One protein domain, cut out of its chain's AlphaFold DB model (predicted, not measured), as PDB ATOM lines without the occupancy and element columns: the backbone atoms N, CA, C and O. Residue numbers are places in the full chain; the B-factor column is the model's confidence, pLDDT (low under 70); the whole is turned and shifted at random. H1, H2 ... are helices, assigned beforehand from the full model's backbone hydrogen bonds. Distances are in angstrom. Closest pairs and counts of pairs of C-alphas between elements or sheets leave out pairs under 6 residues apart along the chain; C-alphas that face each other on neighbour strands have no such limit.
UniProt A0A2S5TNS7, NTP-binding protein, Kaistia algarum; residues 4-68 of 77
ATOM      1  N   GLU A   4     -38.495  10.558 -63.542       50.38
ATOM      2  CA  GLU A   4     -37.157  10.332 -64.130       50.38
ATOM      3  C   GLU A   4     -36.027  10.718 -63.159       50.38
ATOM      4  O   GLU A   4     -34.988  10.071 -63.111       50.38
ATOM      5  N   THR A   5     -36.259  11.712 -62.297       59.91
ATOM      6  CA  THR A   5     -35.236  12.261 -61.395       59.91
ATOM      7  C   THR A   5     -34.832  11.297 -60.269       59.91
ATOM      8  O   THR A   5     -33.697  11.339 -59.801       59.91
ATOM      9  N   GLU A   6     -35.730  10.408 -59.835       62.69
ATOM     10  CA  GLU A   6     -35.468   9.475 -58.728       62.69
ATOM     11  C   GLU A   6     -34.710   8.220 -59.196       62.69
ATOM     12  O   GLU A   6     -33.789   7.748 -58.523       62.69
ATOM     13  N   ALA A   7     -35.043   7.709 -60.387       71.50
ATOM     14  CA  ALA A   7     -34.341   6.583 -60.995       71.50
ATOM     15  C   ALA A   7     -32.897   6.951 -61.366       71.50
ATOM     16  O   ALA A   7     -31.975   6.200 -61.027       71.50
ATOM     17  N   ASP A   8     -32.698   8.124 -61.971       81.12
ATOM     18  CA  ASP A   8     -31.372   8.627 -62.341       81.12
ATOM     19  C   ASP A   8     -30.522   8.940 -61.104       81.12
ATOM     20  O   ASP A   8     -29.350   8.565 -61.045       81.12
ATOM     21  N   GLY A   9     -31.120   9.531 -60.062       86.25
ATOM     22  CA  GLY A   9     -30.441   9.784 -58.790       86.25
ATOM     23  C   GLY A   9     -29.978   8.499 -58.091       86.25
ATOM     24  O   GLY A   9     -28.852   8.427 -57.596       86.25
ATOM     25  N   ARG A  10     -30.805   7.446 -58.099       86.94
ATOM     26  CA  ARG A  10     -30.445   6.134 -57.538       86.94
ATOM     27  C   ARG A  10     -29.302   5.473 -58.308       86.94
ATOM     28  O   ARG A  10     -28.404   4.905 -57.688       86.94
ATOM     29  N   ILE A  11     -29.336   5.523 -59.641       89.94
ATOM     30  CA  ILE A  11     -28.272   4.956 -60.485       89.94
ATOM     31  C   ILE A  11     -26.960   5.709 -60.244       89.94
ATOM     32  O   ILE A  11     -25.938   5.070 -59.996       89.94
ATOM     33  N   ALA A  12     -27.002   7.042 -60.225       89.00
ATOM     34  CA  ALA A  12     -25.838   7.875 -59.940       89.00
ATOM     35  C   ALA A  12     -25.236   7.576 -58.557       89.00
ATOM     36  O   ALA A  12     -24.017   7.495 -58.422       89.00
ATOM     37  N   LEU A  13     -26.073   7.343 -57.538       85.88
ATOM     38  CA  LEU A  13     -25.609   6.972 -56.201       85.88
ATOM     39  C   LEU A  13     -24.879   5.619 -56.194       85.88
ATOM     40  O   LEU A  13     -23.808   5.513 -55.600       85.88
ATOM     41  N   ILE A  14     -25.417   4.602 -56.874       87.19
ATOM     42  CA  ILE A  14     -24.794   3.268 -56.970       87.19
ATOM     43  C   ILE A  14     -23.456   3.332 -57.715       87.19
ATOM     44  O   ILE A  14     -22.523   2.611 -57.372       87.19
ATOM     45  N   GLN A  15     -23.363   4.186 -58.734       87.75
ATOM     46  CA  GLN A  15     -22.142   4.390 -59.514       87.75
ATOM     47  C   GLN A  15     -21.110   5.271 -58.799       87.75
ATOM     48  O   GLN A  15     -19.968   5.363 -59.251       87.75
ATOM     49  N   SER A  16     -21.496   5.931 -57.707       87.12
ATOM     50  CA  SER A  16     -20.599   6.772 -56.925       87.12
ATOM     51  C   SER A  16     -19.717   5.954 -55.981       87.12
ATOM     52  O   SER A  16     -20.021   4.816 -55.622       87.12
ATOM     53  N   ASP A  17     -18.620   6.565 -55.533       85.44
ATOM     54  CA  ASP A  17     -17.743   5.979 -54.522       85.44
ATOM     55  C   ASP A  17     -18.442   5.960 -53.151       85.44
ATOM     56  O   ASP A  17     -18.370   6.922 -52.369       85.44
ATOM     57  N   ILE A  18     -19.114   4.844 -52.867       85.69
ATOM     58  CA  ILE A  18     -19.772   4.569 -51.590       85.69
ATOM     59  C   ILE A  18     -18.810   3.917 -50.596       85.69
ATOM     60  O   ILE A  18     -17.994   3.061 -50.936       85.69
ATOM     61  N   TRP A  19     -18.918   4.323 -49.332       88.56
ATOM     62  CA  TRP A  19     -18.204   3.668 -48.243       88.56
ATOM     63  C   TRP A  19     -18.921   2.377 -47.848       88.56
ATOM     64  O   TRP A  19     -20.121   2.387 -47.578       88.56
ATOM     65  N   ILE A  20     -18.167   1.281 -47.766       87.31
ATOM     66  CA  ILE A  20     -18.632   0.006 -47.221       87.31
ATOM     67  C   ILE A  20     -17.652  -0.391 -46.121       87.31
ATOM     68  O   ILE A  20     -16.472  -0.621 -46.393       87.31
ATOM     69  N   GLY A  21     -18.138  -0.446 -44.881       86.94
ATOM     70  CA  GLY A  21     -17.337  -0.853 -43.727       86.94
ATOM     71  C   GLY A  21     -16.949  -2.330 -43.805       86.94
ATOM     72  O   GLY A  21     -17.732  -3.180 -44.228       86.94
ATOM     73  N   PHE A  22     -15.724  -2.642 -43.391       89.88
ATOM     74  CA  PHE A  22     -15.225  -4.013 -43.270       89.88
ATOM     75  C   PHE A  22     -14.260  -4.111 -42.083       89.88
ATOM     76  O   PHE A  22     -13.617  -3.116 -41.750       89.88
ATOM     77  N   PRO A  23     -14.075  -5.292 -41.463       91.38
ATOM     78  CA  PRO A  23     -13.378  -5.394 -40.177       91.38
ATOM     79  C   PRO A  23     -11.975  -4.768 -40.143       91.38
ATOM     80  O   PRO A  23     -11.588  -4.156 -39.156       91.38
ATOM     81  N   ARG A  24     -11.207  -4.886 -41.233       89.69
ATOM     82  CA  ARG A  24      -9.872  -4.267 -41.331       89.69
ATOM     83  C   ARG A  24      -9.924  -2.746 -41.489       89.69
ATOM     84  O   ARG A  24      -9.014  -2.074 -41.022       89.69
ATOM     85  N   ALA A  25     -10.942  -2.211 -42.160       90.44
ATOM     86  CA  ALA A  25     -11.138  -0.769 -42.282       90.44
ATOM     87  C   ALA A  25     -11.465  -0.152 -40.923       90.44
ATOM     88  O   ALA A  25     -10.840   0.838 -40.560       90.44
ATOM     89  N   GLU A  26     -12.370  -0.773 -40.166       90.19
ATOM     90  CA  GLU A  26     -12.746  -0.291 -38.832       90.19
ATOM     91  C   GLU A  26     -11.531  -0.240 -37.897       90.19
ATOM     92  O   GLU A  26     -11.273   0.793 -37.300       90.19
ATOM     93  N   GLN A  27     -10.669  -1.266 -37.893       92.50
ATOM     94  CA  GLN A  27      -9.426  -1.246 -37.099       92.50
ATOM     95  C   GLN A  27      -8.502  -0.062 -37.431       92.50
ATOM     96  O   GLN A  27      -7.845   0.496 -36.551       92.50
ATOM     97  N   VAL A  28      -8.411   0.303 -38.712       92.12
ATOM     98  CA  VAL A  28      -7.611   1.453 -39.148       92.12
ATOM     99  C   VAL A  28      -8.269   2.758 -38.703       92.12
ATOM    100  O   VAL A  28      -7.569   3.647 -38.219       92.12
ATOM    101  N   LEU A  29      -9.591   2.870 -38.845       90.44
ATOM    102  CA  LEU A  29     -10.355   4.045 -38.428       90.44
ATOM    103  C   LEU A  29     -10.295   4.252 -36.912       90.44
ATOM    104  O   LEU A  29     -10.018   5.368 -36.488       90.44
ATOM    105  N   ASP A  30     -10.436   3.193 -36.116       91.88
ATOM    106  CA  ASP A  30     -10.317   3.242 -34.655       91.88
ATOM    107  C   ASP A  30      -8.938   3.756 -34.232       91.88
ATOM    108  O   ASP A  30      -8.804   4.603 -33.348       91.88
ATOM    109  N   ARG A  31      -7.877   3.284 -34.900       92.38
ATOM    110  CA  ARG A  31      -6.516   3.727 -34.589       92.38
ATOM    111  C   ARG A  31      -6.264   5.172 -35.010       92.38
ATOM    112  O   ARG A  31      -5.541   5.871 -34.310       92.38
ATOM    113  N   LEU A  32      -6.854   5.623 -36.116       89.94
ATOM    114  CA  LEU A  32      -6.816   7.029 -36.534       89.94
ATOM    115  C   LEU A  32      -7.585   7.923 -35.565       89.94
ATOM    116  O   LEU A  32      -7.062   8.962 -35.175       89.94
ATOM    117  N   GLN A  33      -8.775   7.508 -35.134       89.50
ATOM    118  CA  GLN A  33      -9.564   8.234 -34.144       89.50
ATOM    119  C   GLN A  33      -8.777   8.404 -32.839       89.50
ATOM    120  O   GLN A  33      -8.671   9.516 -32.333       89.50
ATOM    121  N   GLY A  34      -8.112   7.345 -32.372       91.19
ATOM    122  CA  GLY A  34      -7.237   7.433 -31.204       91.19
ATOM    123  C   GLY A  34      -6.063   8.410 -31.370       91.19
ATOM    124  O   GLY A  34      -5.634   9.001 -30.386       91.19
ATOM    125  N   LEU A  35      -5.547   8.615 -32.591       90.44
ATOM    126  CA  LEU A  35      -4.515   9.630 -32.859       90.44
ATOM    127  C   LEU A  35      -5.076  11.057 -32.837       90.44
ATOM    128  O   LEU A  35      -4.368  11.968 -32.416       90.44
ATOM    129  N   ILE A  36      -6.321  11.245 -33.282       87.06
ATOM    130  CA  ILE A  36      -7.016  12.543 -33.281       87.06
ATOM    131  C   ILE A  36      -7.371  12.966 -31.851       87.06
ATOM    132  O   ILE A  36      -7.208  14.128 -31.495       87.06
ATOM    133  N   GLU A  37      -7.826  12.026 -31.022       88.44
ATOM    134  CA  GLU A  37      -8.203  12.272 -29.622       88.44
ATOM    135  C   GLU A  37      -6.989  12.399 -28.683       88.44
ATOM    136  O   GLU A  37      -7.122  12.796 -27.524       88.44
ATOM    137  N   MET A  38      -5.792  12.052 -29.164       88.44
ATOM    138  CA  MET A  38      -4.572  12.070 -28.367       88.44
ATOM    139  C   MET A  38      -4.184  13.507 -27.976       88.44
ATOM    140  O   MET A  38      -4.195  14.401 -28.825       88.44
ATOM    141  N   PRO A  39      -3.750  13.758 -26.724       88.31
ATOM    142  CA  PRO A  39      -3.225  15.067 -26.355       88.31
ATOM    143  C   PRO A  39      -1.975  15.412 -27.173       88.31
ATOM    144  O   PRO A  39      -1.156  14.539 -27.494       88.31
ATOM    145  N   ARG A  40      -1.806  16.713 -27.456       85.38
ATOM    146  CA  ARG A  40      -0.643  17.246 -28.180       85.38
ATOM    147  C   ARG A  40       0.655  16.821 -27.491       85.38
ATOM    148  O   ARG A  40       0.826  17.001 -26.288       85.38
ATOM    149  N   GLN A  41       1.582  16.292 -28.280       88.12
ATOM    150  CA  GLN A  41       2.898  15.837 -27.830       88.12
ATOM    151  C   GLN A  41       4.007  16.470 -28.662       88.12
ATOM    152  O   GLN A  41       3.782  16.890 -29.795       88.12
ATOM    153  N   THR A  42       5.231  16.466 -28.125       89.38
ATOM    154  CA  THR A  42       6.432  16.966 -28.820       89.38
ATOM    155  C   THR A  42       6.656  16.281 -30.171       89.38
ATOM    156  O   THR A  42       7.197  16.889 -31.089       89.38
ATOM    157  N   ARG A  43       6.222  15.022 -30.315       89.19
ATOM    158  CA  ARG A  43       6.229  14.290 -31.582       89.19
ATOM    159  C   ARG A  43       4.915  13.542 -31.747       89.19
ATOM    160  O   ARG A  43       4.710  12.516 -31.106       89.19
ATOM    161  N   MET A  44       4.048  14.041 -32.621       91.56
ATOM    162  CA  MET A  44       2.798  13.352 -32.929       91.56
ATOM    163  C   MET A  44       3.079  11.987 -33.587       91.56
ATOM    164  O   MET A  44       3.909  11.908 -34.503       91.56
ATOM    165  N   PRO A  45       2.426  10.903 -33.135       89.56
ATOM    166  CA  PRO A  45       2.500   9.618 -33.812       89.56
ATOM    167  C   PRO A  45       1.757   9.657 -35.155       89.56
ATOM    168  O   PRO A  45       0.730  10.315 -35.294       89.56
ATOM    169  N   GLY A  46       2.278   8.932 -36.148       90.19
ATOM    170  CA  GLY A  46       1.654   8.765 -37.464       90.19
ATOM    171  C   GLY A  46       1.233   7.318 -37.713       90.19
ATOM    172  O   GLY A  46       1.800   6.394 -37.125       90.19
ATOM    173  N   LEU A  47       0.259   7.111 -38.603       91.50
ATOM    174  CA  LEU A  47      -0.208   5.783 -39.008       91.50
ATOM    175  C   LEU A  47       0.134   5.500 -40.477       91.50
ATOM    176  O   LEU A  47      -0.243   6.264 -41.362       91.50
ATOM    177  N   LEU A  48       0.794   4.366 -40.737       93.06
ATOM    178  CA  LEU A  48       1.027   3.840 -42.085       93.06
ATOM    179  C   LEU A  48       0.102   2.649 -42.345       93.06
ATOM    180  O   LEU A  48       0.144   1.652 -41.626       93.06
ATOM    181  N   VAL A  49      -0.684   2.730 -43.416       91.06
ATOM    182  CA  VAL A  49      -1.567   1.647 -43.866       91.06
ATOM    183  C   VAL A  49      -1.028   1.089 -45.177       91.06
ATOM    184  O   VAL A  49      -0.997   1.787 -46.191       91.06
ATOM    185  N   HIS A  50      -0.617  -0.178 -45.179       92.12
ATOM    186  CA  HIS A  50      -0.031  -0.841 -46.347       92.12
ATOM    187  C   HIS A  50      -0.794  -2.115 -46.734       92.12
ATOM    188  O   HIS A  50      -1.543  -2.689 -45.948       92.12
ATOM    189  N   GLY A  51      -0.602  -2.565 -47.976       89.62
ATOM    190  CA  GLY A  51      -1.182  -3.802 -48.502       89.62
ATOM    191  C   GLY A  51      -1.404  -3.751 -50.015       89.62
ATOM    192  O   GLY A  51      -1.117  -2.732 -50.649       89.62
ATOM    193  N   ALA A  52      -1.931  -4.834 -50.590       92.06
ATOM    194  CA  ALA A  52      -2.133  -4.985 -52.034       92.06
ATOM    195  C   ALA A  52      -3.020  -3.883 -52.653       92.06
ATOM    196  O   ALA A  52      -3.770  -3.189 -51.957       92.06
ATOM    197  N   SER A  53      -2.930  -3.688 -53.971       91.56
ATOM    198  CA  SER A  53      -3.853  -2.799 -54.689       91.56
ATOM    199  C   SER A  53      -5.297  -3.313 -54.578       91.56
ATOM    200  O   SER A  53      -5.516  -4.511 -54.437       91.56
ATOM    201  N   GLY A  54      -6.281  -2.412 -54.579       86.31
ATOM    202  CA  GLY A  54      -7.705  -2.776 -54.525       86.31
ATOM    203  C   GLY A  54      -8.279  -3.126 -53.143       86.31
ATOM    204  O   GLY A  54      -9.488  -3.256 -53.022       86.31
ATOM    205  N   ILE A  55      -7.478  -3.196 -52.071       88.94
ATOM    206  CA  ILE A  55      -7.976  -3.567 -50.723       88.94
ATOM    207  C   ILE A  55      -8.746  -2.458 -49.978       88.94
ATOM    208  O   ILE A  55      -9.040  -2.603 -48.796       88.94
ATOM    209  N   GLY A  56      -8.993  -1.311 -50.617       89.94
ATOM    210  CA  GLY A  56      -9.734  -0.204 -50.003       89.94
ATOM    211  C   GLY A  56      -8.903   0.849 -49.256       89.94
ATOM    212  O   GLY A  56      -9.493   1.706 -48.609       89.94
ATOM    213  N   LYS A  57      -7.563   0.876 -49.379       93.44
ATOM    214  CA  LYS A  57      -6.714   1.925 -48.756       93.44
ATOM    215  C   LYS A  57      -7.183   3.347 -49.101       93.44
ATOM    216  O   LYS A  57      -7.335   4.185 -48.219       93.44
ATOM    217  N   THR A  58      -7.465   3.591 -50.381       90.94
ATOM    218  CA  THR A  58      -7.969   4.882 -50.870       90.94
ATOM    219  C   THR A  58      -9.352   5.205 -50.306       90.94
ATOM    220  O   THR A  58      -9.613   6.354 -49.964       90.94
ATOM    221  N   MET A  59     -10.231   4.206 -50.167       91.50
ATOM    222  CA  MET A  59     -11.554   4.410 -49.570       91.50
ATOM    223  C   MET A  59     -11.457   4.763 -48.086       91.50
ATOM    224  O   MET A  59     -12.153   5.673 -47.652       91.50
ATOM    225  N   ILE A  60     -10.561   4.116 -47.332       91.69
ATOM    226  CA  ILE A  60     -10.327   4.439 -45.918       91.69
ATOM    227  C   ILE A  60      -9.862   5.892 -45.775       91.69
ATOM    228  O   ILE A  60     -10.439   6.639 -44.992       91.69
ATOM    229  N   ALA A  61      -8.875   6.315 -46.573       88.69
ATOM    230  CA  ALA A  61      -8.379   7.691 -46.547       88.69
ATOM    231  C   ALA A  61      -9.478   8.714 -46.891       88.69
ATOM    232  O   ALA A  61      -9.634   9.712 -46.197       88.69
ATOM    233  N   ARG A  62     -10.290   8.443 -47.922       89.12
ATOM    234  CA  ARG A  62     -11.416   9.316 -48.298       89.12
ATOM    235  C   ARG A  62     -12.491   9.380 -47.214       89.12
ATOM    236  O   ARG A  62     -13.008  10.459 -46.948       89.12
ATOM    237  N   ASN A  63     -12.830   8.248 -46.600       88.88
ATOM    238  CA  ASN A  63     -13.795   8.200 -45.505       88.88
ATOM    239  C   ASN A  63     -13.295   8.991 -44.291       88.88
ATOM    240  O   ASN A  63     -14.061   9.755 -43.708       88.88
ATOM    241  N   LEU A  64     -12.000   8.878 -43.969       86.31
ATOM    242  CA  LEU A  64     -11.366   9.683 -42.928       86.31
ATOM    243  C   LEU A  64     -11.520  11.178 -43.220       86.31
ATOM    244  O   LEU A  64     -12.046  11.889 -42.376       86.31
ATOM    245  N   SER A  65     -11.136  11.643 -44.412       85.25
ATOM    246  CA  SER A  65     -11.244  13.064 -44.774       85.25
ATOM    247  C   SER A  65     -12.684  13.588 -44.762       85.25
ATOM    248  O   SER A  65     -12.895  14.766 -44.504       85.25
ATOM    249  N   ARG A  66     -13.678  12.735 -45.048       86.19
ATOM    250  CA  ARG A  66     -15.104  13.100 -44.962       86.19
ATOM    251  C   ARG A  66     -15.596  13.198 -43.517       86.19
ATOM    252  O   ARG A  66     -16.438  14.040 -43.232       86.19
ATOM    253  N   ARG A  67     -15.118  12.316 -42.632       83.94
ATOM    254  CA  ARG A  67     -15.545  12.246 -41.225       83.94
ATOM    255  C   ARG A  67     -14.817  13.252 -40.338       83.94
ATOM    256  O   ARG A  67     -15.411  13.786 -39.411       83.94
ATOM    257  N   TYR A  68     -13.551  13.496 -40.642       78.38
ATOM    258  CA  TYR A  68     -12.670  14.429 -39.960       78.38
ATOM    259  C   TYR A  68     -12.112  15.362 -41.029       78.38
ATOM    260  O   TYR A  68     -11.021  15.143 -41.562       78.38
TER     261      TYR A  68
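AT A GLANCE: This is residues 4 to 68 of the 77 residues of the protein "NTP-binding protein" of Kaistia algarum (UniProt A0A2S5TNS7). Two helices, H2 and H3, pack on each other at a slant in a small body, from which a third helix, H1, sticks out as a free arm toward one end; after H2 a long stretch without a named element, residues 37 to 56, makes a wide loop that folds back to the start of H3. Residues 37 to 43 of that loop stick out too, toward the end far from H1. The printed part has 65 residues with three named helices, in the order H1, H2, H3, and no named strand; its class is all helix. The whole is only just loose, close to extended, with a radius of gyration of the C-alphas of 15.9 A. It spans 56 by 26 by 16 A, and the arm H1 and the protruding loop make much of that length.

IN THESE COORDINATES: H1 is residues 4 to 15, from C-alpha 4 at (-37.157, 10.332, -64.130) to C-alpha 15 at (-22.142, 4.390, -59.514), 16.8 A from first to last C-alpha. H2 is residues 23 to 36, the longest helix by residues with 14, and measures 20.2 A; it begins with C-alpha 23 at (-13.378, -5.394, -40.177). H3 is residues 57 to 67, 15.5 A long, and ends with C-alpha 67 at (-15.545, 12.246, -41.225).

HOW THE PARTS SIT: H2 and H3 touch, with 4 pairs of C-alphas within 8 A. Their closest C-alphas are those of Ala 25 and Ile 60, 6.4 A apart. H2 touches H3 with residues 25 to 29 alone. The lines of the two helices stand at a steep tilt of 47 degrees, and they run the same way. Centre to centre they are 10.9 A apart. H1 touches no helix: it is apart from H2 and apart from H3. In H1, H2 and H3 every O i to N i+4 pair is within hydrogen-bond range.

THE WHOLE: The two C-alphas farthest apart are those of Glu 4 and Thr 42, at 56.5 A. Residues 4 to 16, of which 4 to 15 belong to H1, stand free, and so do residues 37 to 43. Without them the body has 45 residues, spans 29 by 22 by 16 A and has a radius of gyration of 10.4 A. The link from H1 to H2 is short, with 7 residues, and the link from H2 to H3 is long, with 20. The printed part has no cut. The mean pLDDT of the printed part is 87.2, and residues 4 to 6 are under 70.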